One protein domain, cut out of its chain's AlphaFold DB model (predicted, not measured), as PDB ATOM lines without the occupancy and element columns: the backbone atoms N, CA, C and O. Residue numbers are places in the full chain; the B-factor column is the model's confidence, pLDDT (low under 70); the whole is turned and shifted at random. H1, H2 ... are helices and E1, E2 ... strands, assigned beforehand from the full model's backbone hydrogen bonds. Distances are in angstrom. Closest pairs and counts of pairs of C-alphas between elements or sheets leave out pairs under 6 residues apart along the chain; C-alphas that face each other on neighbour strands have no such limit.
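What this domain is: This is residues 4 to 213 of the 214 residues of an uncharacterized protein of Candidatus Roizmanbacteria bacterium CG10_big_fil_rev_8_21_14_0_10_39_6 (UniProt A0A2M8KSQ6). A strongly twisted sheet of six strands, E1 E2 E3 E4 E7 E8, curls round helix H1 on one of its faces, while the long helix H2 covers E3 and E4 on the opposite face. H4 packs on H2, H3 lies over E7, H5 is on the sheet on the same side as H1, and the small hairpin E5 and E6 lies far from the mean of the C-alphas, next to H3. The printed part has 210 residues, with six named helices and eight named strands in the order H1 E1 E2 E3 H2 E4 H3 E5 E6 H4 E7 E8 H5 H6. The large sheet is mixed, the small one antiparallel, and the class is mixed, helices and strands. The whole is compact, with a radius of gyration of the C-alphas of 16.9 A and spans of 48 by 38 by 38 A.

Where its parts are: H1 runs over residues 11 to 24, 20.0 A, from C-alpha 11 at (39.393, 23.966, 19.897). E1 is residues 28 to 31, E2 residues 46 to 49, and E3 residues 54 to 60, 19.7 A. H2, residues 75 to 96, is the longest helix at 31.9 A, from C-alpha 75 at (32.263, 45.463, 20.124). E4 is residues 104 to 110, 19.8 A, and H3 residues 117 to 125, 12.4 A. E5 is residues 127 to 130, E6 residues 133 to 137, and H4 residues 142 to 151, 14.9 A. E7 is residues 156 to 162, 18.9 A, and E8 residues 170 to 177, 20.0 A. H5 is residues 185 to 193, 12.4 A, and H6 residues 208 to 211, ending at C-alpha 211 at (17.316, 38.795, 32.560).

How they stand to each other: The large sheet runs E1 E2 E3 E4 E7 E8, with E1 and E8 as edge strands. E1 E2 E3 form a meander, each strand the antiparallel neighbour of the one before; N 30 and O 47 are 2.9 A apart, and N 48 and O 55 3.0 A. E3, H2 and E4 form a strand-helix-strand unit, two parallel neighbour strands with a helix between, and its crossover is right-handed; N 105 and O 56 are 2.8 A apart. E4 and E7 are parallel, with N 108 and O 158 at 2.7 A. E7 and E8 are a hairpin, with N 159 and O 174 at 2.8 A. There are three layers, helices on both faces of this sheet: H2 and H3 on one, H1 and H5 on the other. The closest C-alphas of H1 and E3 are those of Leu 15 and Val 59, 6.5 A. H2 has a height over the sheet of 9.8 A; on the local plane its line and that of E3 stand at 33 degrees, only just slantwise to the strands. H2 and H3 touch at Phe 79 and Asn 123, 5.9 A, about perpendicular at 77 degrees. H2 and H4 touch at Thr 90 and Glu 150, 6.4 A, the same way at a steep tilt of 48 degrees. E5 and E6 are a hairpin, with N 128 and O 136 at 2.9 A. H6 is near H3 and apart from H5. In H1, H2, H3 and H5 every O i to N i+4 pair is within hydrogen-bond range; in H4 4 of 6 are, and H6 is too short for such a pair.

The domain as a whole: The two C-alphas farthest apart, those of Val 51 and Val 69, are 52.5 A apart. The printed part has no cut. The long links are E1 to E2, E3 to H2 and H5 to H6, each of 14 residues. The mean pLDDT of the printed part is 87.4; residues 4, 72, 75 and 205 to 213 are under 70.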
ATOM      1  N   SER A   4      46.156  41.859  25.801       61.78
ATOM      2  CA  SER A   4      46.765  41.597  24.491       61.78
ATOM      3  C   SER A   4      47.643  40.334  24.458       61.78
ATOM      4  O   SER A   4      47.861  39.788  23.380       61.78
ATOM      5  N   GLN A   5      48.110  39.839  25.613       70.31
ATOM      6  CA  GLN A   5      49.015  38.684  25.714       70.31
ATOM      7  C   GLN A   5      48.310  37.361  26.062       70.31
ATOM      8  O   GLN A   5      48.957  36.316  26.156       70.31
ATOM      9  N   ILE A   6      46.985  37.368  26.260       82.25
ATOM     10  CA  ILE A   6      46.243  36.148  26.594       82.25
ATOM     11  C   ILE A   6      46.120  35.281  25.341       82.25
ATOM     12  O   ILE A   6      45.354  35.586  24.427       82.25
ATOM     13  N   GLN A   7      46.845  34.162  25.320       86.56
ATOM     14  CA  GLN A   7      46.695  33.162  24.268       86.56
ATOM     15  C   GLN A   7      45.278  32.567  24.304       86.56
ATOM     16  O   GLN A   7      44.876  32.030  25.341       86.56
ATOM     17  N   PRO A   8      44.511  32.626  23.202       86.81
ATOM     18  CA  PRO A   8      43.171  32.058  23.171       86.81
ATOM     19  C   PRO A   8      43.192  30.533  23.287       86.81
ATOM     20  O   PRO A   8      44.114  29.884  22.788       86.81
ATOM     21  N   LEU A   9      42.128  29.961  23.853       91.44
ATOM     22  CA  LEU A   9      41.926  28.512  23.832       91.44
ATOM     23  C   LEU A   9      41.895  27.983  22.388       91.44
ATOM     24  O   LEU A   9      41.276  28.563  21.478       91.44
ATOM     25  N   SER A  10      42.587  26.872  22.170       92.12
ATOM     26  CA  SER A  10      42.403  26.036  20.990       92.12
ATOM     27  C   SER A  10      41.100  25.244  21.091       92.12
ATOM     28  O   SER A  10      40.543  25.050  22.172       92.12
ATOM     29  N   GLU A  11      40.597  24.794  19.945       91.62
ATOM     30  CA  GLU A  11      39.393  23.966  19.897       91.62
ATOM     31  C   GLU A  11      39.581  22.627  20.634       91.62
ATOM     32  O   GLU A  11      38.747  22.328  21.487       91.62
ATOM     33  N   PRO A  12      40.700  21.885  20.473       95.00
ATOM     34  CA  PRO A  12      40.937  20.674  21.261       95.00
ATOM     35  C   PRO A  12      40.972  20.913  22.777       95.00
ATOM     36  O   PRO A  12      40.445  20.101  23.535       95.00
ATOM     37  N   GLU A  13      41.550  22.030  23.240       95.81
ATOM     38  CA  GLU A  13      41.534  22.384  24.668       95.81
ATOM     39  C   GLU A  13      40.105  22.620  25.169       95.81
ATOM     40  O   GLU A  13      39.727  22.093  26.214       95.81
ATOM     41  N   ALA A  14      39.300  23.381  24.423       97.00
ATOM     42  CA  ALA A  14      37.910  23.649  24.774       97.00
ATOM     43  C   ALA A  14      37.077  22.362  24.839       97.00
ATOM     44  O   ALA A  14      36.360  22.139  25.814       97.00
ATOM     45  N   LEU A  15      37.219  21.494  23.835       97.56
ATOM     46  CA  LEU A  15      36.552  20.196  23.781       97.56
ATOM     47  C   LEU A  15      36.930  19.318  24.970       97.56
ATOM     48  O   LEU A  15      36.050  18.742  25.608       97.56
ATOM     49  N   LYS A  16      38.222  19.264  25.308       97.69
ATOM     50  CA  LYS A  16      38.703  18.507  26.464       97.69
ATOM     51  C   LYS A  16      38.106  19.029  27.772       97.69
ATOM     52  O   LYS A  16      37.649  18.228  28.576       97.69
ATOM     53  N   ILE A  17      38.073  20.347  27.979       97.56
ATOM     54  CA  ILE A  17      37.502  20.948  29.197       97.56
ATOM     55  C   ILE A  17      36.024  20.573  29.355       97.56
ATOM     56  O   ILE A  17      35.605  20.173  30.438       97.56
ATOM     57  N   VAL A  18      35.241  20.676  28.277       98.06
ATOM     58  CA  VAL A  18      33.813  20.324  28.300       98.06
ATOM     59  C   VAL A  18      33.618  18.829  28.550       98.06
ATOM     60  O   VAL A  18      32.797  18.452  29.382       98.06
ATOM     61  N   ASN A  19      34.407  17.982  27.884       98.06
ATOM     62  CA  ASN A  19      34.384  16.538  28.089       98.06
ATOM     63  C   ASN A  19      34.706  16.151  29.539       98.06
ATOM     64  O   ASN A  19      33.980  15.357  30.136       98.06
ATOM     65  N   ASP A  20      35.770  16.720  30.110       97.44
ATOM     66  CA  ASP A  20      36.188  16.452  31.487       97.44
ATOM     67  C   ASP A  20      35.095  16.886  32.479       97.44
ATOM     68  O   ASP A  20      34.773  16.147  33.412       97.44
ATOM     69  N   PHE A  21      34.478  18.054  32.254       97.12
ATOM     70  CA  PHE A  21      33.364  18.541  33.066       97.12
ATOM     71  C   PHE A  21      32.161  17.589  33.007       97.12
ATOM     72  O   PHE A  21      31.665  17.168  34.051       97.12
ATOM     73  N   TYR A  22      31.713  17.201  31.812       97.56
ATOM     74  CA  TYR A  22      30.585  16.277  31.652       97.56
ATOM     75  C   TYR A  22      30.873  14.890  32.225       97.56
ATOM     76  O   TYR A  22      30.036  14.350  32.947       97.56
ATOM     77  N   SER A  23      32.069  14.350  31.998       96.94
ATOM     78  CA  SER A  23      32.481  13.061  32.565       96.94
ATOM     79  C   SER A  23      32.442  13.086  34.094       96.94
ATOM     80  O   SER A  23      31.916  12.168  34.721       96.94
ATOM     81  N   LYS A  24      32.913  14.180  34.710       95.19
ATOM     82  CA  LYS A  24      32.835  14.386  36.163       95.19
ATOM     83  C   LYS A  24      31.392  14.453  36.682       95.19
ATOM     84  O   LYS A  24      31.140  14.033  37.804       95.19
ATOM     85  N   HIS A  25      30.454  14.929  35.864       94.44
ATOM     86  CA  HIS A  25      29.021  14.992  36.180       94.44
ATOM     87  C   HIS A  25      28.260  13.711  35.784       94.44
ATOM     88  O   HIS A  25      27.033  13.711  35.675       94.44
ATOM     89  N   GLY A  26      28.979  12.605  35.559       95.94
ATOM     90  CA  GLY A  26      28.393  11.288  35.310       95.94
ATOM     91  C   GLY A  26      27.848  11.092  33.896       95.94
ATOM     92  O   GLY A  26      27.068  10.167  33.672       95.94
ATOM     93  N   PHE A  27      28.225  11.949  32.944       98.00
ATOM     94  CA  PHE A  27      27.896  11.751  31.538       98.00
ATOM     95  C   PHE A  27      28.961  10.917  30.836       98.00
ATOM     96  O   PHE A  27      30.153  11.197  30.904       98.00
ATOM     97  N   GLU A  28      28.507   9.937  30.073       98.00
ATOM     98  CA  GLU A  28      29.286   9.306  29.024       98.00
ATOM     99  C   GLU A  28      29.259  10.224  27.792       98.00
ATOM    100  O   GLU A  28      28.192  10.515  27.239       98.00
ATOM    101  N   VAL A  29      30.428  10.716  27.385       97.81
ATOM    102  CA  VAL A  29      30.574  11.674  26.285       97.81
ATOM    103  C   VAL A  29      31.141  10.965  25.063       97.81
ATOM    104  O   VAL A  29      32.265  10.472  25.076       97.81
ATOM    105  N   HIS A  30      30.367  10.950  23.981       97.00
ATOM    106  CA  HIS A  30      30.768  10.367  22.705       97.00
ATOM    107  C   HIS A  30      31.074  11.469  21.704       97.00
ATOM    108  O   HIS A  30      30.175  12.221  21.321       97.00
ATOM    109  N   ARG A  31      32.330  11.559  21.255       96.69
ATOM    110  CA  ARG A  31      32.699  12.398  20.108       96.69
ATOM    111  C   ARG A  31      31.999  11.867  18.863       96.69
ATOM    112  O   ARG A  31      32.115  10.681  18.556       96.69
ATOM    113  N   ILE A  32      31.283  12.736  18.158       95.62
ATOM    114  CA  ILE A  32      30.675  12.358  16.884       95.62
ATOM    115  C   ILE A  32      31.783  12.285  15.833       95.62
ATOM    116  O   ILE A  32      32.535  13.237  15.627       95.62
ATOM    117  N   ASP A  33      31.892  11.120  15.206       90.94
ATOM    118  CA  ASP A  33      32.864  10.839  14.159       90.94
ATOM    119  C   ASP A  33      32.334  11.363  12.821       90.94
ATOM    120  O   ASP A  33      31.448  10.764  12.207       90.94
ATOM    121  N   THR A  34      32.848  12.516  12.398       89.19
ATOM    122  CA  THR A  34      32.421  13.180  11.163       89.19
ATOM    123  C   THR A  34      32.819  12.415   9.906       89.19
ATOM    124  O   THR A  34      32.163  12.589   8.883       89.19
ATOM    125  N   ASP A  35      33.826  11.540   9.973       88.00
ATOM    126  CA  ASP A  35      34.288  10.758   8.818       88.00
ATOM    127  C   ASP A  35      33.310   9.627   8.469       88.00
ATOM    128  O   ASP A  35      33.292   9.123   7.348       88.00
ATOM    129  N   LYS A  36      32.456   9.248   9.427       90.06
ATOM    130  CA  LYS A  36      31.372   8.273   9.236       90.06
ATOM    131  C   LYS A  36      30.077   8.895   8.719       90.06
ATOM    132  O   LYS A  36      29.111   8.167   8.484       90.06
ATOM    133  N   LEU A  37      30.024  10.215   8.577       89.44
ATOM    134  CA  LEU A  37      28.847  10.907   8.071       89.44
ATOM    135  C   LEU A  37      28.908  11.037   6.543       89.44
ATOM    136  O   LEU A  37      29.998  11.092   5.969       89.44
ATOM    137  N   PRO A  38      27.749  11.116   5.865       90.00
ATOM    138  CA  PRO A  38      27.662  11.583   4.490       90.00
ATOM    139  C   PRO A  38      28.579  12.782   4.226       90.00
ATOM    140  O   PRO A  38      28.637  13.727   5.016       90.00
ATOM    141  N   GLN A  39      29.286  12.743   3.097       85.75
ATOM    142  CA  GLN A  39      30.284  13.751   2.754       85.75
ATOM    143  C   GLN A  39      29.706  15.170   2.856       85.75
ATOM    144  O   GLN A  39      28.704  15.501   2.225       85.75
ATOM    145  N   GLY A  40      30.366  16.017   3.649       81.25
ATOM    146  CA  GLY A  40      29.980  17.415   3.842       81.25
ATOM    147  C   GLY A  40      28.859  17.652   4.858       81.25
ATOM    148  O   GLY A  40      28.547  18.815   5.116       81.25
ATOM    149  N   GLN A  41      28.287  16.604   5.463       88.94
ATOM    150  CA  GLN A  41      27.314  16.761   6.541       88.94
ATOM    151  C   GLN A  41      27.991  17.325   7.789       88.94
ATOM    152  O   GLN A  41      29.010  16.817   8.260       88.94
ATOM    153  N   LYS A  42      27.402  18.379   8.350       90.75
ATOM    154  CA  LYS A  42      27.869  18.966   9.600       90.75
ATOM    155  C   LYS A  42      27.243  18.251  10.782       90.75
ATOM    156  O   LYS A  42      26.068  17.894  10.763       90.75
ATOM    157  N   ALA A  43      28.025  18.124  11.843       95.31
ATOM    158  CA  ALA A  43      27.579  17.535  13.089       95.31
ATOM    159  C   ALA A  43      27.971  18.390  14.287       95.31
ATOM    160  O   ALA A  43      28.924  19.174  14.193       95.31
ATOM    161  N   PRO A  44      27.219  18.263  15.392       97.62
ATOM    162  CA  PRO A  44      27.674  18.757  16.666       97.62
ATOM    163  C   PRO A  44      28.875  17.944  17.165       97.62
ATOM    164  O   PRO A  44      29.129  16.826  16.722       97.62
ATOM    165  N   ASP A  45      29.595  18.513  18.117       98.06
ATOM    166  CA  ASP A  45      30.793  17.936  18.713       98.06
ATOM    167  C   ASP A  45      30.565  16.606  19.446       98.06
ATOM    168  O   ASP A  45      31.358  15.669  19.299       98.06
ATOM    169  N   PHE A  46      29.512  16.521  20.263       98.06
ATOM    170  CA  PHE A  46      29.272  15.371  21.134       98.06
ATOM    171  C   PHE A  46      27.812  14.924  21.159       98.06
ATOM    172  O   PHE A  46      26.886  15.734  21.089       98.06
ATOM    173  N   LEU A  47      27.625  13.628  21.407       98.19
ATOM    174  CA  LEU A  47      26.438  13.086  22.056       98.19
ATOM    175  C   LEU A  47      26.805  12.752  23.506       98.19
ATOM    176  O   LEU A  47      27.614  11.858  23.753       98.19
ATOM    177  N   ALA A  48      26.210  13.458  24.464       98.25
ATOM    178  CA  ALA A  48      26.413  13.207  25.886       98.25
ATOM    179  C   ALA A  48      25.178  12.520  26.476       98.25
ATOM    180  O   ALA A  48      24.040  12.912  26.198       98.25
ATOM    181  N   LYS A  49      25.391  11.481  27.285       97.62
ATOM    182  CA  LYS A  49      24.301  10.725  27.908       97.62
ATOM    183  C   LYS A  49      24.651  10.245  29.307       97.62
ATOM    184  O   LYS A  49      25.788   9.898  29.587       97.62
ATOM    185  N   ASN A  50      23.651  10.167  30.166       95.38
ATOM    186  CA  ASN A  50      23.696   9.383  31.391       95.38
ATOM    187  C   ASN A  50      22.403   8.557  31.497       95.38
ATOM    188  O   ASN A  50      21.689   8.386  30.505       95.38
ATOM    189  N   VAL A  51      22.110   8.018  32.682       92.81
ATOM    190  CA  VAL A  51      20.899   7.211  32.915       92.81
ATOM    191  C   VAL A  51      19.621   8.001  32.607       92.81
ATOM    192  O   VAL A  51      18.653   7.437  32.104       92.81
ATOM    193  N   GLU A  52      19.617   9.306  32.875       92.50
ATOM    194  CA  GLU A  52      18.406  10.128  32.867       92.50
ATOM    195  C   GLU A  52      18.312  11.108  31.697       92.50
ATOM    196  O   GLU A  52      17.218  11.550  31.355       92.50
ATOM    197  N   ASN A  53      19.445  11.486  31.113       96.06
ATOM    198  CA  ASN A  53      19.548  12.579  30.160       96.06
ATOM    199  C   ASN A  53      20.350  12.145  28.936       96.06
ATOM    200  O   ASN A  53      21.331  11.410  29.044       96.06
ATOM    201  N   ARG A  54      19.954  12.644  27.764       97.50
ATOM    202  CA  ARG A  54      20.682  12.498  26.499       97.50
ATOM    203  C   ARG A  54      20.565  13.802  25.735       97.50
ATOM    204  O   ARG A  54      19.455  14.309  25.619       97.50
ATOM    205  N   PHE A  55      21.668  14.342  25.238       98.44
ATOM    206  CA  PHE A  55      21.658  15.611  24.516       98.44
ATOM    207  C   PHE A  55      22.809  15.710  23.516       98.44
ATOM    208  O   PHE A  55      23.870  15.106  23.694       98.44
ATOM    209  N   LEU A  56      22.595  16.500  22.468       98.62
ATOM    210  CA  LEU A  56      23.642  16.900  21.538       98.62
ATOM    211  C   LEU A  56      24.334  18.147  22.078       98.62
ATOM    212  O   LEU A  56      23.670  19.094  22.503       98.62
ATOM    213  N   CYS A  57      25.660  18.160  22.036       98.62
ATOM    214  CA  CYS A  57      26.462  19.282  22.496       98.62
ATOM    215  C   CYS A  57      27.349  19.800  21.374       98.62
ATOM    216  O   CYS A  57      28.068  19.023  20.754       98.62
ATOM    217  N   GLU A  58      27.351  21.114  21.184       98.56
ATOM    218  CA  GLU A  58      28.324  21.822  20.356       98.56
ATOM    219  C   GLU A  58      29.146  22.761  21.236       98.56
ATOM    220  O   GLU A  58      28.596  23.457  22.089       98.56
ATOM    221  N   VAL A  59      30.456  22.812  21.027       98.25
ATOM    222  CA  VAL A  59      31.402  23.630  21.778       98.25
ATOM    223  C   VAL A  59      32.011  24.677  20.860       98.25
ATOM    224  O   VAL A  59      32.606  24.394  19.826       98.25
ATOM    225  N   LYS A  60      31.926  25.941  21.264       96.25
ATOM    226  CA  LYS A  60      32.534  27.061  20.549       96.25
ATOM    227  C   LYS A  60      33.494  27.798  21.471       96.25
ATOM    228  O   LYS A  60      33.130  28.209  22.568       96.25
ATOM    229  N   ALA A  61      34.709  28.034  20.988       93.19
ATOM    230  CA  ALA A  61      35.727  28.837  21.666       93.19
ATOM    231  C   ALA A  61      35.928  30.173  20.922       93.19
ATOM    232  O   ALA A  61      36.875  30.316  20.136       93.19
ATOM    233  N   PRO A  62      35.000  31.146  21.041       89.38
ATOM    234  CA  PRO A  62      35.156  32.435  20.387       89.38
ATOM    235  C   PRO A  62      36.417  33.137  20.899       89.38
ATOM    236  O   PRO A  62      36.795  33.032  22.061       89.38
ATOM    237  N   ARG A  63      37.073  33.875  20.003       85.50
ATOM    238  CA  ARG A  63      38.308  34.602  20.305       85.50
ATOM    239  C   ARG A  63      38.088  36.089  20.114       85.50
ATOM    240  O   ARG A  63      37.581  36.509  19.064       85.50
ATOM    241  N   LEU A  64      38.533  36.879  21.081       80.69
ATOM    242  CA  LEU A  64      38.728  38.302  20.858       80.69
ATOM    243  C   LEU A  64      39.893  38.487  19.892       80.69
ATOM    244  O   LEU A  64      40.939  37.867  20.039       80.69
ATOM    245  N   VAL A  65      39.666  39.296  18.865       70.62
ATOM    246  CA  VAL A  65      40.705  39.704  17.920       70.62
ATOM    247  C   VAL A  65      40.796  41.212  18.035       70.62
ATOM    248  O   VAL A  65      39.767  41.892  17.984       70.62
ATOM    249  N   LEU A  66      42.010  41.690  18.276       71.88
ATOM    250  CA  LEU A  66      42.319  43.108  18.252       71.88
ATOM    251  C   LEU A  66      42.216  43.605  16.816       71.88
ATOM    252  O   LEU A  66      42.561  42.889  15.881       71.88
ATOM    253  N   ASP A  67      41.736  44.828  16.649       70.56
ATOM    254  CA  ASP A  67      41.937  45.525  15.390       70.56
ATOM    255  C   ASP A  67      43.436  45.811  15.224       70.56
ATOM    256  O   ASP A  67      44.062  46.388  16.117       70.56
ATOM    257  N   ASP A  68      44.030  45.377  14.113       71.00
ATOM    258  CA  ASP A  68      45.476  45.483  13.919       71.00
ATOM    259  C   ASP A  68      45.966  46.930  13.821       71.00
ATOM    260  O   ASP A  68      47.129  47.184  14.142       71.00
ATOM    261  N   VAL A  69      45.088  47.866  13.443       75.44
ATOM    262  CA  VAL A  69      45.398  49.292  13.303       75.44
ATOM    263  C   VAL A  69      45.189  50.009  14.630       75.44
ATOM    264  O   VAL A  69      46.097  50.675  15.120       75.44
ATOM    265  N   THR A  70      44.011  49.874  15.240       76.12
ATOM    266  CA  THR A  70      43.680  50.636  16.454       76.12
ATOM    267  C   THR A  70      44.162  49.970  17.737       76.12
ATOM    268  O   THR A  70      44.180  50.619  18.778       76.12
ATOM    269  N   LYS A  71      44.518  48.679  17.692       73.75
ATOM    270  CA  LYS A  71      44.815  47.839  18.867       73.75
ATOM    271  C   LYS A  71      43.700  47.856  19.919       73.75
ATOM    272  O   LYS A  71      43.940  47.569  21.089       73.75
ATOM    273  N   LEU A  72      42.466  48.150  19.503       69.69
ATOM    274  CA  LEU A  72      41.280  48.122  20.355       69.69
ATOM    275  C   LEU A  72      40.369  46.955  19.972       69.69
ATOM    276  O   LEU A  72      40.249  46.580  18.803       69.69
ATOM    277  N   TYR A  73      39.670  46.404  20.963       71.94
ATOM    278  CA  TYR A  73      38.590  45.455  20.713       71.94
ATOM    279  C   TYR A  73      37.352  46.206  20.219       71.94
ATOM    280  O   TYR A  73      36.825  47.084  20.902       71.94
ATOM    281  N   LYS A  74      36.855  45.842  19.036       71.44
ATOM    282  CA  LYS A  74      35.596  46.371  18.508       71.44
ATOM    283  C   LYS A  74      34.433  45.515  18.995       71.44
ATOM    284  O   LYS A  74      34.392  44.310  18.752       71.44
ATOM    285  N   TRP A  75      33.457  46.150  19.638       68.69
ATOM    286  CA  TRP A  75      32.263  45.463  20.124       68.69
ATOM    287  C   TRP A  75      31.489  44.741  19.015       68.69
ATOM    288  O   TRP A  75      31.041  43.615  19.224       68.69
ATOM    289  N   ASP A  76      31.416  45.344  17.824       70.81
ATOM    290  CA  ASP A  76      30.822  44.727  16.629       70.81
ATOM    291  C   ASP A  76      31.462  43.382  16.306       70.81
ATOM    292  O   ASP A  76      30.779  42.431  15.944       70.81
ATOM    293  N   THR A  77      32.781  43.282  16.467       76.38
ATOM    294  CA  THR A  77      33.530  42.065  16.176       76.38
ATOM    295  C   THR A  77      33.160  40.961  17.156       76.38
ATOM    296  O   THR A  77      32.914  39.834  16.735       76.38
ATOM    297  N   THR A  78      33.067  41.264  18.451       80.06
ATOM    298  CA  THR A  78      32.622  40.292  19.462       80.06
ATOM    299  C   THR A  78      31.175  39.871  19.239       80.06
ATOM    300  O   THR A  78      30.867  38.679  19.279       80.06
ATOM    301  N   PHE A  79      30.302  40.840  18.959       82.50
ATOM    302  CA  PHE A  79      28.891  40.603  18.687       82.50
ATOM    303  C   PHE A  79      28.712  39.684  17.470       82.50
ATOM    304  O   PHE A  79      28.180  38.582  17.576       82.50
ATOM    305  N   ASN A  80      29.269  40.072  16.323       81.50
ATOM    306  CA  ASN A  80      29.169  39.297  15.088       81.50
ATOM    307  C   ASN A  80      29.786  37.904  15.229       81.50
ATOM    308  O   ASN A  80      29.249  36.938  14.690       81.50
ATOM    309  N   LYS A  81      30.881  37.765  15.989       86.00
ATOM    310  CA  LYS A  81      31.497  36.458  16.239       86.00
ATOM    311  C   LYS A  81      30.586  35.530  17.020       86.00
ATOM    312  O   LYS A  81      30.438  34.382  16.616       86.00
ATOM    313  N   ILE A  82      29.987  35.994  18.116       89.81
ATOM    314  CA  ILE A  82      29.072  35.159  18.903       89.81
ATOM    315  C   ILE A  82      27.878  34.745  18.033       89.81
ATOM    316  O   ILE A  82      27.615  33.548  17.931       89.81
ATOM    317  N   ARG A  83      27.240  35.679  17.307       88.56
ATOM    318  CA  ARG A  83      26.154  35.343  16.363       88.56
ATOM    319  C   ARG A  83      26.582  34.322  15.305       88.56
ATOM    320  O   ARG A  83      25.885  33.334  15.105       88.56
ATOM    321  N   ALA A  84      27.743  34.494  14.673       88.94
ATOM    322  CA  ALA A  84      28.241  33.550  13.669       88.94
ATOM    323  C   ALA A  84      28.476  32.141  14.246       88.94
ATOM    324  O   ALA A  84      28.238  31.134  13.571       88.94
ATOM    325  N   ARG A  85      28.925  32.049  15.506       93.00
ATOM    326  CA  ARG A  85      29.082  30.767  16.204       93.00
ATOM    327  C   ARG A  85      27.740  30.105  16.510       93.00
ATOM    328  O   ARG A  85      27.643  28.899  16.299       93.00
ATOM    329  N   ILE A  86      26.730  30.876  16.920       93.81
ATOM    330  CA  ILE A  86      25.352  30.389  17.105       93.81
ATOM    331  C   ILE A  86      24.811  29.851  15.778       93.81
ATOM    332  O   ILE A  86      24.440  28.686  15.710       93.81
ATOM    333  N   HIS A  87      24.891  30.639  14.704       92.56
ATOM    334  CA  HIS A  87      24.443  30.243  13.368       92.56
ATOM    335  C   HIS A  87      25.072  28.924  12.895       92.56
ATOM    336  O   HIS A  87      24.395  28.027  12.387       92.56
ATOM    337  N   THR A  88      26.387  28.783  13.085       93.94
ATOM    338  CA  THR A  88      27.115  27.564  12.705       93.94
ATOM    339  C   THR A  88      26.649  26.360  13.525       93.94
ATOM    340  O   THR A  88      26.360  25.317  12.942       93.94
ATOM    341  N   ALA A  89      26.506  26.520  14.845       96.25
ATOM    342  CA  ALA A  89      26.001  25.473  15.730       96.25
ATOM    343  C   ALA A  89      24.568  25.059  15.365       96.25
ATOM    344  O   ALA A  89      24.258  23.876  15.264       96.25
ATOM    345  N   THR A  90      23.692  26.023  15.077       95.25
ATOM    346  CA  THR A  90      22.325  25.758  14.622       95.25
ATOM    347  C   THR A  90      22.301  24.942  13.329       95.25
ATOM    348  O   THR A  90      21.504  24.012  13.226       95.25
ATOM    349  N   LYS A  91      23.177  25.241  12.360       94.38
ATOM    350  CA  LYS A  91      23.318  24.426  11.139       94.38
ATOM    351  C   LYS A  91      23.769  22.998  11.455       94.38
ATOM    352  O   LYS A  91      23.130  22.068  10.983       94.38
ATOM    353  N   GLN A  92      24.791  22.832  12.298       96.38
ATOM    354  CA  GLN A  92      25.274  21.517  12.748       96.38
ATOM    355  C   GLN A  92      24.153  20.683  13.385       96.38
ATOM    356  O   GLN A  92      23.948  19.532  13.012       96.38
ATOM    357  N   PHE A  93      23.368  21.272  14.290       97.38
ATOM    358  CA  PHE A  93      22.237  20.579  14.909       97.38
ATOM    359  C   PHE A  93      21.122  20.234  13.912       97.38
ATOM    360  O   PHE A  93      20.576  19.137  13.983       97.38
ATOM    361  N   ARG A  94      20.780  21.145  12.988       95.19
ATOM    362  CA  ARG A  94      19.738  20.914  11.969       95.19
ATOM    363  C   ARG A  94      20.104  19.799  11.003       95.19
ATOM    364  O   ARG A  94      19.239  19.008  10.649       95.19
ATOM    365  N   GLU A  95      21.355  19.777  10.560       95.12
ATOM    366  CA  GLU A  95      21.846  18.778   9.613       95.12
ATOM    367  C   GLU A  95      21.984  17.399  10.272       95.12
ATOM    368  O   GLU A  95      21.675  16.393   9.639       95.12
ATOM    369  N   TYR A  96      22.406  17.336  11.538       96.31
ATOM    370  CA  TYR A  96      22.605  16.068  12.242       96.31
ATOM    371  C   TYR A  96      21.312  15.459  12.806       96.31
ATOM    372  O   TYR A  96      21.096  14.256  12.695       96.31
ATOM    373  N   ASP A  97      20.435  16.277  13.399       95.75
ATOM    374  CA  ASP A  97      19.175  15.834  14.012       95.75
ATOM    375  C   ASP A  97      17.997  16.730  13.577       95.75
ATOM    376  O   ASP A  97      17.467  17.534  14.362       95.75
ATOM    377  N   PRO A  98      17.550  16.601  12.309       93.50
ATOM    378  CA  PRO A  98      16.479  17.428  11.754       93.50
ATOM    379  C   PRO A  98      15.131  17.208  12.451       93.50
ATOM    380  O   PRO A  98      14.279  18.097  12.434       93.50
ATOM    381  N   LYS A  99      14.935  16.043  13.083       94.88
ATOM    382  CA  LYS A  99      13.697  15.678  13.788       94.88
ATOM    383  C   LYS A  99      13.636  16.191  15.225       94.88
ATOM    384  O   LYS A  99      12.579  16.080  15.835       94.88
ATOM    385  N   VAL A 100      14.709  16.801  15.738       92.69
ATOM    386  CA  VAL A 100      14.758  17.334  17.111       92.69
ATOM    387  C   VAL A 100      14.550  16.224  18.147       92.69
ATOM    388  O   VAL A 100      13.764  16.351  19.080       92.69
ATOM    389  N   THR A 101      15.239  15.105  17.951       95.75
ATOM    390  CA  THR A 101      15.159  13.931  18.824       95.75
ATOM    391  C   THR A 101      15.801  14.195  20.184       95.75
ATOM    392  O   THR A 101      15.355  13.649  21.193       95.75
ATOM    393  N   TYR A 102      16.844  15.028  20.220       96.88
ATOM    394  CA  TYR A 102      17.597  15.327  21.433       96.88
ATOM    395  C   TYR A 102      17.598  16.826  21.758       96.88
ATOM    396  O   TYR A 102      17.701  17.650  20.843       96.88
ATOM    397  N   PRO A 103      17.585  17.191  23.057       97.88
ATOM    398  CA  PRO A 103      17.967  18.523  23.498       97.88
ATOM    399  C   PRO A 103      19.323  18.947  22.926       97.88
ATOM    400  O   PRO A 103      20.244  18.136  22.784       97.88
ATOM    401  N   ARG A 104      19.453  20.238  22.635       98.31
ATOM    402  CA  ARG A 104      20.632  20.871  22.048       98.31
ATOM    403  C   ARG A 104      21.263  21.813  23.050       98.31
ATOM    404  O   ARG A 104      20.648  22.790  23.483       98.31
ATOM    405  N   VAL A 105      22.519  21.540  23.363       98.38
ATOM    406  CA  VAL A 105      23.320  22.335  24.285       98.38
ATOM    407  C   VAL A 105      24.451  22.998  23.509       98.38
ATOM    408  O   VAL A 105      25.269  22.321  22.893       98.38
ATOM    409  N   LEU A 106      24.508  24.328  23.527       98.19
ATOM    410  CA  LEU A 106      25.629  25.084  22.967       98.19
ATOM    411  C   LEU A 106      26.506  25.611  24.098       98.19
ATOM    412  O   LEU A 106      26.084  26.467  24.877       98.19
ATOM    413  N   VAL A 107      27.741  25.126  24.163       98.38
ATOM    414  CA  VAL A 107      28.733  25.552  25.143       98.38
ATOM    415  C   VAL A 107      29.681  26.564  24.518       98.38
ATOM    416  O   VAL A 107      30.380  26.280  23.551       98.38
ATOM    417  N   PHE A 108      29.758  27.745  25.110       97.12
ATOM    418  CA  PHE A 108      30.812  28.713  24.865       97.12
ATOM    419  C   PHE A 108      31.910  28.560  25.909       97.12
ATOM    420  O   PHE A 108      31.638  28.576  27.107       97.12
ATOM    421  N   THR A 109      33.160  28.468  25.461       96.50
ATOM    422  CA  THR A 109      34.338  28.532  26.332       96.50
ATOM    423  C   THR A 109      35.132  29.796  26.027       96.50
ATOM    424  O   THR A 109      35.337  30.165  24.871       96.50
ATOM    425  N   SER A 110      35.582  30.489  27.067       94.56
ATOM    426  CA  SER A 110      36.451  31.655  26.913       94.56
ATOM    427  C   SER A 110      37.410  31.739  28.081       94.56
ATOM    428  O   SER A 110      36.989  31.674  29.230       94.56
ATOM    429  N   ASN A 111      38.697  31.929  27.802       93.75
ATOM    430  CA  ASN A 111      39.671  32.313  28.818       93.75
ATOM    431  C   ASN A 111      39.908  33.828  28.860       93.75
ATOM    432  O   ASN A 111      40.580  34.317  29.758       93.75
ATOM    433  N   HIS A 112      39.356  34.603  27.929       90.81
ATOM    434  CA  HIS A 112      39.628  36.033  27.877       90.81
ATOM    435  C   HIS A 112      38.655  36.806  28.790       90.81
ATOM    436  O   HIS A 112      37.450  36.725  28.564       90.81
ATOM    437  N   PRO A 113      39.114  37.615  29.767       86.19
ATOM    438  CA  PRO A 113      38.228  38.292  30.727       86.19
ATOM    439  C   PRO A 113      37.204  39.245  30.092       86.19
ATOM    440  O   PRO A 113      36.081  39.363  30.576       86.19
ATOM    441  N   LEU A 114      37.577  39.911  28.993       85.62
ATOM    442  CA  LEU A 114      36.682  40.801  28.234       85.62
ATOM    443  C   LEU A 114      35.684  40.068  27.318       85.62
ATOM    444  O   LEU A 114      34.777  40.702  26.789       85.62
ATOM    445  N   LEU A 115      35.844  38.758  27.110       88.69
ATOM    446  CA  LEU A 115      34.889  37.919  26.391       88.69
ATOM    447  C   LEU A 115      34.269  36.977  27.404       88.69
ATOM    448  O   LEU A 115      34.826  35.927  27.711       88.69
ATOM    449  N   ASN A 116      33.138  37.395  27.945       89.75
ATOM    450  CA  ASN A 116      32.488  36.764  29.085       89.75
ATOM    451  C   ASN A 116      30.974  36.662  28.858       89.75
ATOM    452  O   ASN A 116      30.461  37.066  27.810       89.75
ATOM    453  N   TRP A 117      30.250  36.166  29.861       90.44
ATOM    454  CA  TRP A 117      28.799  36.005  29.799       90.44
ATOM    455  C   TRP A 117      28.049  37.266  29.358       90.44
ATOM    456  O   TRP A 117      27.144  37.188  28.532       90.44
ATOM    457  N   THR A 118      28.447  38.444  29.835       88.25
ATOM    458  CA  THR A 118      27.810  39.713  29.458       88.25
ATOM    459  C   THR A 118      27.896  39.964  27.953       88.25
ATOM    460  O   THR A 118      26.947  40.464  27.353       88.25
ATOM    461  N   SER A 119      28.990  39.542  27.307       87.88
ATOM    462  CA  SER A 119      29.125  39.614  25.844       87.88
ATOM    463  C   SER A 119      28.060  38.769  25.140       87.88
ATOM    464  O   SER A 119      27.503  39.189  24.125       87.88
ATOM    465  N   PHE A 120      27.743  37.596  25.687       88.56
ATOM    466  CA  PHE A 120      26.672  36.738  25.190       88.56
ATOM    467  C   PHE A 120      25.280  37.311  25.483       88.56
ATOM    468  O   PHE A 120      24.434  37.330  24.590       88.56
ATOM    469  N   VAL A 121      25.040  37.868  26.670       86.88
ATOM    470  CA  VAL A 121      23.736  38.481  26.968       86.88
ATOM    471  C   VAL A 121      23.470  39.693  26.077       86.88
ATOM    472  O   VAL A 121      22.371  39.819  25.544       86.88
ATOM    473  N   HIS A 122      24.474  40.535  25.817       86.69
ATOM    474  CA  HIS A 122      24.348  41.619  24.837       86.69
ATOM    475  C   HIS A 122      23.953  41.104  23.451       86.69
ATOM    476  O   HIS A 122      23.139  41.729  22.771       86.69
ATOM    477  N   ASN A 123      24.474  39.937  23.053       86.06
ATOM    478  CA  ASN A 123      24.060  39.289  21.814       86.06
ATOM    479  C   ASN A 123      22.585  38.915  21.834       86.06
ATOM    480  O   ASN A 123      21.897  39.258  20.879       86.06
ATOM    481  N   ILE A 124      22.098  38.265  22.895       83.56
ATOM    482  CA  ILE A 124      20.681  37.891  23.029       83.56
ATOM    483  C   ILE A 124      19.782  39.129  22.968       83.56
ATOM    484  O   ILE A 124      18.850  39.167  22.173       83.56
ATOM    485  N   VAL A 125      20.102  40.152  23.767       83.69
ATOM    486  CA  VAL A 125      19.321  41.397  23.888       83.69
ATOM    487  C   VAL A 125      19.315  42.200  22.580       83.69
ATOM    488  O   VAL A 125      18.462  43.061  22.388       83.69
ATOM    489  N   GLY A 126      20.290  41.972  21.696       85.69
ATOM    490  CA  GLY A 126      20.444  42.773  20.483       85.69
ATOM    491  C   GLY A 126      21.016  44.166  20.749       85.69
ATOM    492  O   GLY A 126      20.931  45.031  19.885       85.69
ATOM    493  N   ALA A 127      21.596  44.409  21.926       86.19
ATOM    494  CA  ALA A 127      22.139  45.707  22.308       86.19
ATOM    495  C   ALA A 127      23.278  45.565  23.324       86.19
ATOM    496  O   ALA A 127      23.286  44.653  24.151       86.19
ATOM    497  N   ILE A 128      24.219  46.507  23.291       84.25
ATOM    498  CA  ILE A 128      25.259  46.653  24.313       84.25
ATOM    499  C   ILE A 128      24.742  47.625  25.358       84.25
ATOM    500  O   ILE A 128      24.458  48.784  25.038       84.25
ATOM    501  N   LYS A 129      24.638  47.156  26.601       82.44
ATOM    502  CA  LYS A 129      24.130  47.941  27.723       82.44
ATOM    503  C   LYS A 129      25.185  48.054  28.822       82.44
ATOM    504  O   LYS A 129      25.940  47.119  29.068       82.44
ATOM    505  N   ILE A 130      25.240  49.202  29.488       81.12
ATOM    506  CA  ILE A 130      26.014  49.390  30.721       81.12
ATOM    507  C   ILE A 130      25.041  49.926  31.767       81.12
ATOM    508  O   ILE A 130      24.578  51.063  31.670       81.12
ATOM    509  N   GLY A 131      24.679  49.078  32.734       80.25
ATOM    510  CA  GLY A 131      23.522  49.333  33.591       80.25
ATOM    511  C   GLY A 131      22.243  49.407  32.751       80.25
ATOM    512  O   GLY A 131      21.978  48.510  31.953       80.25
ATOM    513  N   ASP A 132      21.491  50.495  32.902       77.94
ATOM    514  CA  ASP A 132      20.271  50.752  32.127       77.94
ATOM    515  C   ASP A 132      20.520  51.530  30.819       77.94
ATOM    516  O   ASP A 132      19.616  51.667  29.996       77.94
ATOM    517  N   ASN A 133      21.753  51.991  30.575       84.00
ATOM    518  CA  ASN A 133      22.085  52.783  29.393       84.00
ATOM    519  C   ASN A 133      22.407  51.895  28.186       84.00
ATOM    520  O   ASN A 133      23.268  51.014  28.262       84.00
ATOM    521  N   VAL A 134      21.768  52.170  27.045       87.06
ATOM    522  CA  VAL A 134      22.086  51.538  25.756       87.06
ATOM    523  C   VAL A 134      23.249  52.283  25.109       87.06
ATOM    524  O   VAL A 134      23.107  53.423  24.682       87.06
ATOM    525  N   ILE A 135      24.403  51.627  25.015       87.00
ATOM    526  CA  ILE A 135      25.601  52.174  24.361       87.00
ATOM    527  C   ILE A 135      25.517  51.991  22.845       87.00
ATOM    528  O   ILE A 135      25.980  52.829  22.073       87.00
ATOM    529  N   ARG A 136      24.940  50.869  22.408       85.19
ATOM    530  CA  ARG A 136      24.730  50.572  20.992       85.19
ATOM    531  C   ARG A 136      23.559  49.620  20.811       85.19
ATOM    532  O   ARG A 136      23.506  48.583  21.469       85.19
ATOM    533  N   ASP A 137      22.671  49.962  19.887       86.44
ATOM    534  CA  ASP A 137      21.510  49.155  19.522       86.44
ATOM    535  C   ASP A 137      21.727  48.470  18.166       86.44
ATOM    536  O   ASP A 137      22.116  49.104  17.180       86.44
ATOM    537  N   TYR A 138      21.479  47.163  18.118       84.00
ATOM    538  CA  TYR A 138      21.549  46.346  16.913       84.00
ATOM    539  C   TYR A 138      20.193  45.751  16.511       84.00
ATOM    540  O   TYR A 138      20.129  45.085  15.480       84.00
ATOM    541  N   ASN A 139      19.103  46.002  17.241       80.69
ATOM    542  CA  ASN A 139      17.789  45.401  16.971       80.69
ATOM    543  C   ASN A 139      17.235  45.733  15.574       80.69
ATOM    544  O   ASN A 139      16.521  44.938  14.959       80.69
ATOM    545  N   GLY A 140      17.611  46.892  15.024       77.06
ATOM    546  CA  GLY A 140      17.268  47.286  13.657       77.06
ATOM    547  C   GLY A 140      18.076  46.576  12.561       77.06
ATOM    548  O   GLY A 140      17.711  46.656  11.389       77.06
ATOM    549  N   LYS A 141      19.172  45.887  12.901       80.44
ATOM    550  CA  LYS A 141      20.075  45.274  11.921       80.44
ATOM    551  C   LYS A 141      19.533  43.929  11.439       80.44
ATOM    552  O   LYS A 141      19.114  43.087  12.230       80.44
ATOM    553  N   PHE A 142      19.611  43.706  10.127       74.56
ATOM    554  CA  PHE A 142      19.118  42.493   9.467       74.56
ATOM    555  C   PHE A 142      19.658  41.202  10.106       74.56
ATOM    556  O   PHE A 142      18.885  40.323  10.471       74.56
ATOM    557  N   PHE A 143      20.969  41.141  10.357       71.62
ATOM    558  CA  PHE A 143      21.610  39.956  10.933       71.62
ATOM    559  C   PHE A 143      21.124  39.613  12.355       71.62
ATOM    560  O   PHE A 143      21.136  38.445  12.739       71.62
ATOM    561  N   VAL A 144      20.667  40.594  13.146       75.44
ATOM    562  CA  VAL A 144      20.071  40.337  14.470       75.44
ATOM    563  C   VAL A 144      18.702  39.693  14.309       75.44
ATOM    564  O   VAL A 144      18.435  38.676  14.941       75.44
ATOM    565  N   LYS A 145      17.872  40.229  13.406       74.75
ATOM    566  CA  LYS A 145      16.531  39.697  13.125       74.75
ATOM    567  C   LYS A 145      16.572  38.248  12.634       74.75
ATOM    568  O   LYS A 145      15.759  37.442  13.079       74.75
ATOM    569  N   GLU A 146      17.518  37.906  11.761       70.44
ATOM    570  CA  GLU A 146      17.651  36.534  11.250       70.44
ATOM    571  C   GLU A 146      18.086  35.541  12.330       70.44
ATOM    572  O   GLU A 146      17.529  34.448  12.442       70.44
ATOM    573  N   THR A 147      19.043  35.935  13.169       70.75
ATOM    574  CA  THR A 147      19.623  35.033  14.170       70.75
ATOM    575  C   THR A 147      18.779  34.913  15.446       70.75
ATOM    576  O   THR A 147      19.020  34.023  16.254       70.75
ATOM    577  N   THR A 148      17.745  35.739  15.648       77.62
ATOM    578  CA  THR A 148      16.807  35.576  16.780       77.62
ATOM    579  C   THR A 148      16.063  34.241  16.733       77.62
ATOM    580  O   THR A 148      15.937  33.581  17.758       77.62
ATOM    581  N   LYS A 149      15.650  33.770  15.550       82.19
ATOM    582  CA  LYS A 149      15.009  32.444  15.412       82.19
ATOM    583  C   LYS A 149      15.960  31.291  15.741       82.19
ATOM    584  O   LYS A 149      15.530  30.195  16.084       82.19
ATOM    585  N   GLU A 150      17.262  31.520  15.607       87.94
ATOM    586  CA  GLU A 150      18.289  30.544  15.966       87.94
ATOM    587  C   GLU A 150      18.456  30.456  17.481       87.94
ATOM    588  O   GLU A 150      18.697  29.364  17.996       87.94
ATOM    589  N   LEU A 151      18.226  31.571  18.195       85.75
ATOM    590  CA  LEU A 151      18.248  31.596  19.656       85.75
ATOM    591  C   LEU A 151      17.241  30.616  20.267       85.75
ATOM    592  O   LEU A 151      17.565  29.942  21.239       85.75
ATOM    593  N   GLU A 152      16.065  30.490  19.653       88.38
ATOM    594  CA  GLU A 152      14.998  29.573  20.074       88.38
ATOM    595  C   GLU A 152      15.229  28.113  19.664       88.38
ATOM    596  O   GLU A 152      14.552  27.217  20.168       88.38
ATOM    597  N   TYR A 153      16.138  27.860  18.718       91.75
ATOM    598  CA  TYR A 153      16.376  26.515  18.196       91.75
ATOM    599  C   TYR A 153      17.283  25.678  19.106       91.75
ATOM    600  O   TYR A 153      17.183  24.452  19.104       91.75
ATOM    601  N   ILE A 154      18.175  26.330  19.849       95.12
ATOM    602  CA  ILE A 154      19.039  25.700  20.852       95.12
ATOM    603  C   ILE A 154      18.332  25.789  22.205       95.12
ATOM    604  O   ILE A 154      17.797  26.839  22.552       95.12
ATOM    605  N   ASP A 155      18.342  24.704  22.972       96.25
ATOM    606  CA  ASP A 155      17.581  24.615  24.219       96.25
ATOM    607  C   ASP A 155      18.319  25.262  25.386       96.25
ATOM    608  O   ASP A 155      17.738  26.039  26.144       96.25
ATOM    609  N   ILE A 156      19.614  24.959  25.513       96.44
ATOM    610  CA  ILE A 156      20.455  25.440  26.608       96.44
ATOM    611  C   ILE A 156      21.745  26.018  26.042       96.44
ATOM    612  O   ILE A 156      22.485  25.370  25.304       96.44
ATOM    613  N   TYR A 157      22.050  27.235  26.461       96.25
ATOM    614  CA  TYR A 157      23.333  27.876  26.258       96.25
ATOM    615  C   TYR A 157      24.101  27.840  27.562       96.25
ATOM    616  O   TYR A 157      23.579  28.206  28.618       96.25
ATOM    617  N   VAL A 158      25.355  27.434  27.470       96.62
ATOM    618  CA  VAL A 158      26.267  27.341  28.598       96.62
ATOM    619  C   VAL A 158      27.462  28.221  28.299       96.62
ATOM    620  O   VAL A 158      28.049  28.123  27.229       96.62
ATOM    621  N   TRP A 159      27.853  29.072  29.237       96.56
ATOM    622  CA  TRP A 159      29.091  29.833  29.140       96.56
ATOM    623  C   TRP A 159      30.038  29.404  30.242       96.56
ATOM    624  O   TRP A 159      29.736  29.602  31.414       96.56
ATOM    625  N   MET A 160      31.181  28.847  29.863       96.88
ATOM    626  CA  MET A 160      32.261  28.466  30.760       96.88
ATOM    627  C   MET A 160      33.398  29.481  30.637       96.88
ATOM    628  O   MET A 160      34.107  29.535  29.625       96.88
ATOM    629  N   GLN A 161      33.591  30.287  31.680       96.12
ATOM    630  CA  GLN A 161      34.776  31.122  31.797       96.12
ATOM    631  C   GLN A 161      35.924  30.270  32.335       96.12
ATOM    632  O   GLN A 161      35.832  29.693  33.418       96.12
ATOM    633  N   ILE A 162      37.015  30.211  31.585       95.75
ATOM    634  CA  ILE A 162      38.200  29.418  31.894       95.75
ATOM    635  C   ILE A 162      39.270  30.322  32.502       95.75
ATOM    636  O   ILE A 162      39.453  31.469  32.090       95.75
ATOM    637  N   ASN A 163      39.997  29.807  33.487       93.19
ATOM    638  CA  ASN A 163      41.134  30.497  34.074       93.19
ATOM    639  C   ASN A 163      42.224  30.701  33.010       93.19
ATOM    640  O   ASN A 163      42.786  29.735  32.499       93.19
ATOM    641  N   TYR A 164      42.553  31.952  32.689       90.25
ATOM    642  CA  TYR A 164      43.559  32.262  31.670       90.25
ATOM    643  C   TYR A 164      44.987  31.880  32.063       90.25
ATOM    644  O   TYR A 164      45.808  31.681  31.173       90.25
ATOM    645  N   MET A 165      45.283  31.749  33.361       89.25
ATOM    646  CA  MET A 165      46.619  31.391  33.841       89.25
ATOM    647  C   MET A 165      46.905  29.901  33.644       89.25
ATOM    648  O   MET A 165      47.971  29.540  33.163       89.25
ATOM    649  N   ASN A 166      45.950  29.029  33.994       91.25
ATOM    650  CA  ASN A 166      46.136  27.574  33.903       91.25
ATOM    651  C   ASN A 166      45.458  26.928  32.683       91.25
ATOM    652  O   ASN A 166      45.712  25.761  32.398       91.25
ATOM    653  N   ARG A 167      44.594  27.676  31.980       92.25
ATOM    654  CA  ARG A 167      43.889  27.291  30.746       92.25
ATOM    655  C   ARG A 167      43.087  25.991  30.841       92.25
ATOM    656  O   ARG A 167      42.850  25.342  29.830       92.25
ATOM    657  N   ARG A 168      42.683  25.593  32.048       91.88
ATOM    658  CA  ARG A 168      42.012  24.308  32.306       91.88
ATOM    659  C   ARG A 168      40.815  24.443  33.233       91.88
ATOM    660  O   ARG A 168      39.774  23.857  32.973       91.88
ATOM    661  N   SER A 169      40.955  25.204  34.314       93.62
ATOM    662  CA  SER A 169      39.908  25.303  35.330       93.62
ATOM    663  C   SER A 169      38.778  26.216  34.875       93.62
ATOM    664  O   SER A 169      39.028  27.352  34.471       93.62
ATOM    665  N   ILE A 170      37.538  25.751  35.013       96.25
ATOM    666  CA  ILE A 170      36.347  26.596  34.909       96.25
ATOM    667  C   ILE A 170      36.272  27.442  36.187       96.25
ATOM    668  O   ILE A 170      36.316  26.902  37.287       96.25
ATOM    669  N   ILE A 171      36.202  28.767  36.051       94.44
ATOM    670  CA  ILE A 171      36.114  29.712  37.180       94.44
ATOM    671  C   ILE A 171      34.718  30.313  37.333       94.44
ATOM    672  O   ILE A 171      34.345  30.750  38.420       94.44
ATOM    673  N   GLU A 172      33.946  30.329  36.250       94.19
ATOM    674  CA  GLU A 172      32.565  30.791  36.230       94.19
ATOM    675  C   GLU A 172      31.777  29.980  35.206       94.19
ATOM    676  O   GLU A 172      32.292  29.668  34.129       94.19
ATOM    677  N   MET A 173      30.526  29.664  35.534       95.12
ATOM    678  CA  MET A 173      29.613  28.997  34.616       95.12
ATOM    679  C   MET A 173      28.234  29.652  34.658       95.12
ATOM    680  O   MET A 173      27.629  29.800  35.722       95.12
ATOM    681  N   SER A 174      27.746  30.042  33.483       93.94
ATOM    682  CA  SER A 174      26.445  30.689  33.298       93.94
ATOM    683  C   SER A 174      25.570  29.902  32.340       93.94
ATOM    684  O   SER A 174      26.073  29.231  31.439       93.94
ATOM    685  N   PHE A 175      24.258  30.016  32.523       92.88
ATOM    686  CA  PHE A 175      23.268  29.289  31.740       92.88
ATOM    687  C   PHE A 175      22.197  30.241  31.218       92.88
ATOM    688  O   PHE A 175      21.761  31.149  31.928       92.88
ATOM    689  N   TYR A 176      21.737  29.991  30.000       92.44
ATOM    690  CA  TYR A 176      20.532  30.588  29.436       92.44
ATOM    691  C   TYR A 176      19.717  29.479  28.784       92.44
ATOM    692  O   TYR A 176      20.237  28.724  27.967       92.44
ATOM    693  N   VAL A 177      18.451  29.372  29.172       92.06
ATOM    694  CA  VAL A 177      17.494  28.457  28.547       92.06
ATOM    695  C   VAL A 177      16.658  29.267  27.574       92.06
ATOM    696  O   VAL A 177      16.221  30.368  27.919       92.06
ATOM    697  N   SER A 178      16.441  28.742  26.371       89.56
ATOM    698  CA  SER A 178      15.602  29.431  25.397       89.56
ATOM    699  C   SER A 178      14.192  29.643  25.952       89.56
ATOM    700  O   SER A 178      13.625  28.779  26.620       89.56
ATOM    701  N   MET A 179      13.600  30.803  25.659       83.88
ATOM    702  CA  MET A 179      12.265  31.150  26.165       83.88
ATOM    703  C   MET A 179      11.206  30.121  25.761       83.88
ATOM    704  O   MET A 179      10.309  29.816  26.545       83.88
ATOM    705  N   LYS A 180      11.358  29.539  24.566       86.88
ATOM    706  CA  LYS A 180      10.495  28.479  24.043       86.88
ATOM    707  C   LYS A 180      10.448  27.255  24.965       86.88
ATOM    708  O   LYS A 180       9.374  26.704  25.175       86.88
ATOM    709  N   ASN A 181      11.589  26.867  25.537       86.31
ATOM    710  CA  ASN A 181      11.738  25.615  26.284       86.31
ATOM    711  C   ASN A 181      12.003  25.840  27.785       86.31
ATOM    712  O   ASN A 181      12.268  24.901  28.533       86.31
ATOM    713  N   ALA A 182      11.864  27.080  28.265       85.81
ATOM    714  CA  ALA A 182      12.124  27.467  29.652       85.81
ATOM    715  C   ALA A 182      11.248  26.741  30.688       85.81
ATOM    716  O   ALA A 182      11.635  26.649  31.848       85.81
ATOM    717  N   LYS A 183      10.081  26.224  30.294       88.25
ATOM    718  CA  LYS A 183       9.181  25.460  31.176       88.25
ATOM    719  C   LYS A 183       9.160  23.960  30.876       88.25
ATOM    720  O   LYS A 183       8.425  23.236  31.539       88.25
ATOM    721  N   ASP A 184       9.933  23.498  29.894       93.00
ATOM    722  CA  ASP A 184       9.969  22.084  29.523       93.00
ATOM    723  C   ASP A 184      10.630  21.259  30.652       93.00
ATOM    724  O   ASP A 184      11.784  21.534  31.003       93.00
ATOM    725  N   PRO A 185       9.942  20.255  31.234       94.00
ATOM    726  CA  PRO A 185      10.486  19.448  32.324       94.00
ATOM    727  C   PRO A 185      11.778  18.703  31.968       94.00
ATOM    728  O   PRO A 185      12.649  18.561  32.828       94.00
ATOM    729  N   ILE A 186      11.930  18.252  30.718       94.62
ATOM    730  CA  ILE A 186      13.134  17.558  30.241       94.62
ATOM    731  C   ILE A 186      14.308  18.537  30.243       94.62
ATOM    732  O   ILE A 186      15.384  18.220  30.751       94.62
ATOM    733  N   ILE A 187      14.089  19.758  29.749       95.81
ATOM    734  CA  ILE A 187      15.117  20.804  29.719       95.81
ATOM    735  C   ILE A 187      15.474  21.277  31.126       95.81
ATOM    736  O   ILE A 187      16.652  21.473  31.420       95.81
ATOM    737  N   GLN A 188      14.497  21.411  32.026       94.12
ATOM    738  CA  GLN A 188      14.768  21.764  33.421       94.12
ATOM    739  C   GLN A 188      15.568  20.678  34.141       94.12
ATOM    740  O   GLN A 188      16.531  20.991  34.846       94.12
ATOM    741  N   LYS A 189      15.228  19.401  33.932       94.38
ATOM    742  CA  LYS A 189      15.982  18.274  34.492       94.38
ATOM    743  C   LYS A 189      17.416  18.245  33.959       94.38
ATOM    744  O   LYS A 189      18.357  18.174  34.753       94.38
ATOM    745  N   LEU A 190      17.588  18.398  32.645       96.06
ATOM    746  CA  LEU A 190      18.904  18.489  32.020       96.06
ATOM    747  C   LEU A 190      19.702  19.668  32.592       96.06
ATOM    748  O   LEU A 190      20.827  19.479  33.047       96.06
ATOM    749  N   LEU A 191      19.115  20.864  32.669       94.31
ATOM    750  CA  LEU A 191      19.765  22.042  33.248       94.31
ATOM    751  C   LEU A 191      20.267  21.780  34.674       94.31
ATOM    752  O   LEU A 191      21.366  22.206  35.018       94.31
ATOM    753  N   MET A 192      19.484  21.090  35.507       92.25
ATOM    754  CA  MET A 192      19.896  20.747  36.870       92.25
ATOM    755  C   MET A 192      21.101  19.805  36.894       92.25
ATOM    756  O   MET A 192      21.995  20.014  37.709       92.25
ATOM    757  N   SER A 193      21.163  18.835  35.980       93.31
ATOM    758  CA  SER A 193      22.302  17.912  35.860       93.31
ATOM    759  C   SER A 193      23.576  18.547  35.290       93.31
ATOM    760  O   SER A 193      24.666  18.028  35.503       93.31
ATOM    761  N   LEU A 194      23.455  19.677  34.585       93.12
ATOM    762  CA  LEU A 194      24.586  20.416  34.015       93.12
ATOM    763  C   LEU A 194      25.169  21.465  34.972       93.12
ATOM    764  O   LEU A 194      26.189  22.076  34.651       93.12
ATOM    765  N   LYS A 195      24.515  21.738  36.107       91.06
ATOM    766  CA  LYS A 195      24.994  22.723  37.081       91.06
ATOM    767  C   LYS A 195      26.203  22.169  37.842       91.06
ATOM    768  O   LYS A 195      26.106  21.049  38.332       91.06
ATOM    769  N   PRO A 196      27.257  22.984  38.053       88.88
ATOM    770  CA  PRO A 196      28.382  22.604  38.898       88.88
ATOM    771  C   PRO A 196      27.943  22.175  40.293       88.88
ATOM    772  O   PRO A 196      27.046  22.816  40.869       88.88
ATOM    773  N   TYR A 197      28.621  21.185  40.862       85.50
ATOM    774  CA  TYR A 197      28.443  20.829  42.263       85.50
ATOM    775  C   TYR A 197      28.943  21.959  43.186       85.50
ATOM    776  O   TYR A 197      29.881  22.681  42.825       85.50
ATOM    777  N   PRO A 198      28.325  22.169  44.367       80.44
ATOM    778  CA  PRO A 198      28.708  23.242  45.291       80.44
ATOM    779  C   PRO A 198      30.207  23.281  45.635       80.44
ATOM    780  O   PRO A 198      30.792  24.357  45.736       80.44
ATOM    781  N   GLU A 199      30.838  22.118  45.762       82.81
ATOM    782  CA  GLU A 199      32.249  21.933  46.108       82.81
ATOM    783  C   GLU A 199      33.236  22.327  44.998       82.81
ATOM    784  O   GLU A 199      34.431  22.482  45.256       82.81
ATOM    785  N   GLU A 200      32.774  22.528  43.760       80.44
ATOM    786  CA  GLU A 200      33.652  22.867  42.634       80.44
ATOM    787  C   GLU A 200      34.115  24.329  42.645       80.44
ATOM    788  O   GLU A 200      34.963  24.704  41.836       80.44
ATOM    789  N   ASN A 201      33.586  25.159  43.554       80.12
ATOM    790  CA  ASN A 201      33.923  26.581  43.696       80.12
ATOM    791  C   ASN A 201      33.813  27.383  42.378       80.12
ATOM    792  O   ASN A 201      34.476  28.407  42.195       80.12
ATOM    793  N   ILE A 202      32.953  26.935  41.458       85.75
ATOM    794  CA  ILE A 202      32.671  27.623  40.198       85.75
ATOM    795  C   ILE A 202      31.671  28.742  40.476       85.75
ATOM    796  O   ILE A 202      30.548  28.499  40.931       85.75
ATOM    797  N   LYS A 203      32.061  29.987  40.184       82.25
ATOM    798  CA  LYS A 203      31.180  31.139  40.390       82.25
ATOM    799  C   LYS A 203      29.937  31.014  39.510       82.25
ATOM    800  O   LYS A 203      30.018  30.688  38.327       82.25
ATOM    801  N   ARG A 204      28.785  31.325  40.101       70.50
ATOM    802  CA  ARG A 204      27.524  31.532  39.389       70.50
ATOM    803  C   ARG A 204      27.223  33.018  39.452       70.50
ATOM    804  O   ARG A 204      26.959  33.532  40.540       70.50
ATOM    805  N   PRO A 205      27.324  33.739  38.340       61.72
ATOM    806  CA  PRO A 205      27.188  35.173  38.404       61.72
ATOM    807  C   PRO A 205      25.720  35.557  38.623       61.72
ATOM    808  O   PRO A 205      24.790  34.944  38.093       61.72
ATOM    809  N   ASN A 206      25.508  36.573  39.459       50.16
ATOM    810  CA  ASN A 206      24.183  36.995  39.898       50.16
ATOM    811  C   ASN A 206      23.541  37.926  38.854       50.16
ATOM    812  O   ASN A 206      23.453  39.136  39.041       50.16
ATOM    813  N   PHE A 207      23.126  37.367  37.715       52.12
ATOM    814  CA  PHE A 207      22.526  38.129  36.608       52.12
ATOM    815  C   PHE A 207      20.993  38.165  36.634       52.12
ATOM    816  O   PHE A 207      20.373  38.609  35.666       52.12
ATOM    817  N   GLY A 208      20.363  37.759  37.743       46.25
ATOM    818  CA  GLY A 208      18.906  37.796  37.905       46.25
ATOM    819  C   GLY A 208      18.285  39.179  37.651       46.25
ATOM    820  O   GLY A 208      17.115  39.256  37.297       46.25
ATOM    821  N   ALA A 209      19.058  40.265  37.761       39.56
ATOM    822  CA  ALA A 209      18.619  41.618  37.412       39.56
ATOM    823  C   ALA A 209      18.660  41.927  35.898       39.56
ATOM    824  O   ALA A 209      17.845  42.718  35.428       39.56
ATOM    825  N   LEU A 210      19.570  41.311  35.129       41.69
ATOM    826  CA  LEU A 210      19.732  41.584  33.693       41.69
ATOM    827  C   LEU A 210      18.690  40.839  32.843       41.69
ATOM    828  O   LEU A 210      18.237  41.364  31.833       41.69
ATOM    829  N   LEU A 211      18.295  39.631  33.269       44.97
ATOM    830  CA  LEU A 211      17.316  38.795  32.560       44.97
ATOM    831  C   LEU A 211      15.857  39.090  32.951       44.97
ATOM    832  O   LEU A 211      14.977  38.865  32.138       44.97
ATOM    833  N   LYS A 212      15.578  39.636  34.148       39.38
ATOM    834  CA  LYS A 212      14.216  40.072  34.549       39.38
ATOM    835  C   LYS A 212      13.701  41.302  33.780       39.38
ATOM    836  O   LYS A 212      12.550  41.683  33.956       39.38
ATOM    837  N   LYS A 213      14.568  41.948  32.993       36.59
ATOM    838  CA  LYS A 213      14.269  43.106  32.134       36.59
ATOM    839  C   LYS A 213      14.247  42.741  30.633       36.59
ATOM    840  O   LYS A 213      14.223  43.650  29.801       36.59
TER     841      LYS A 213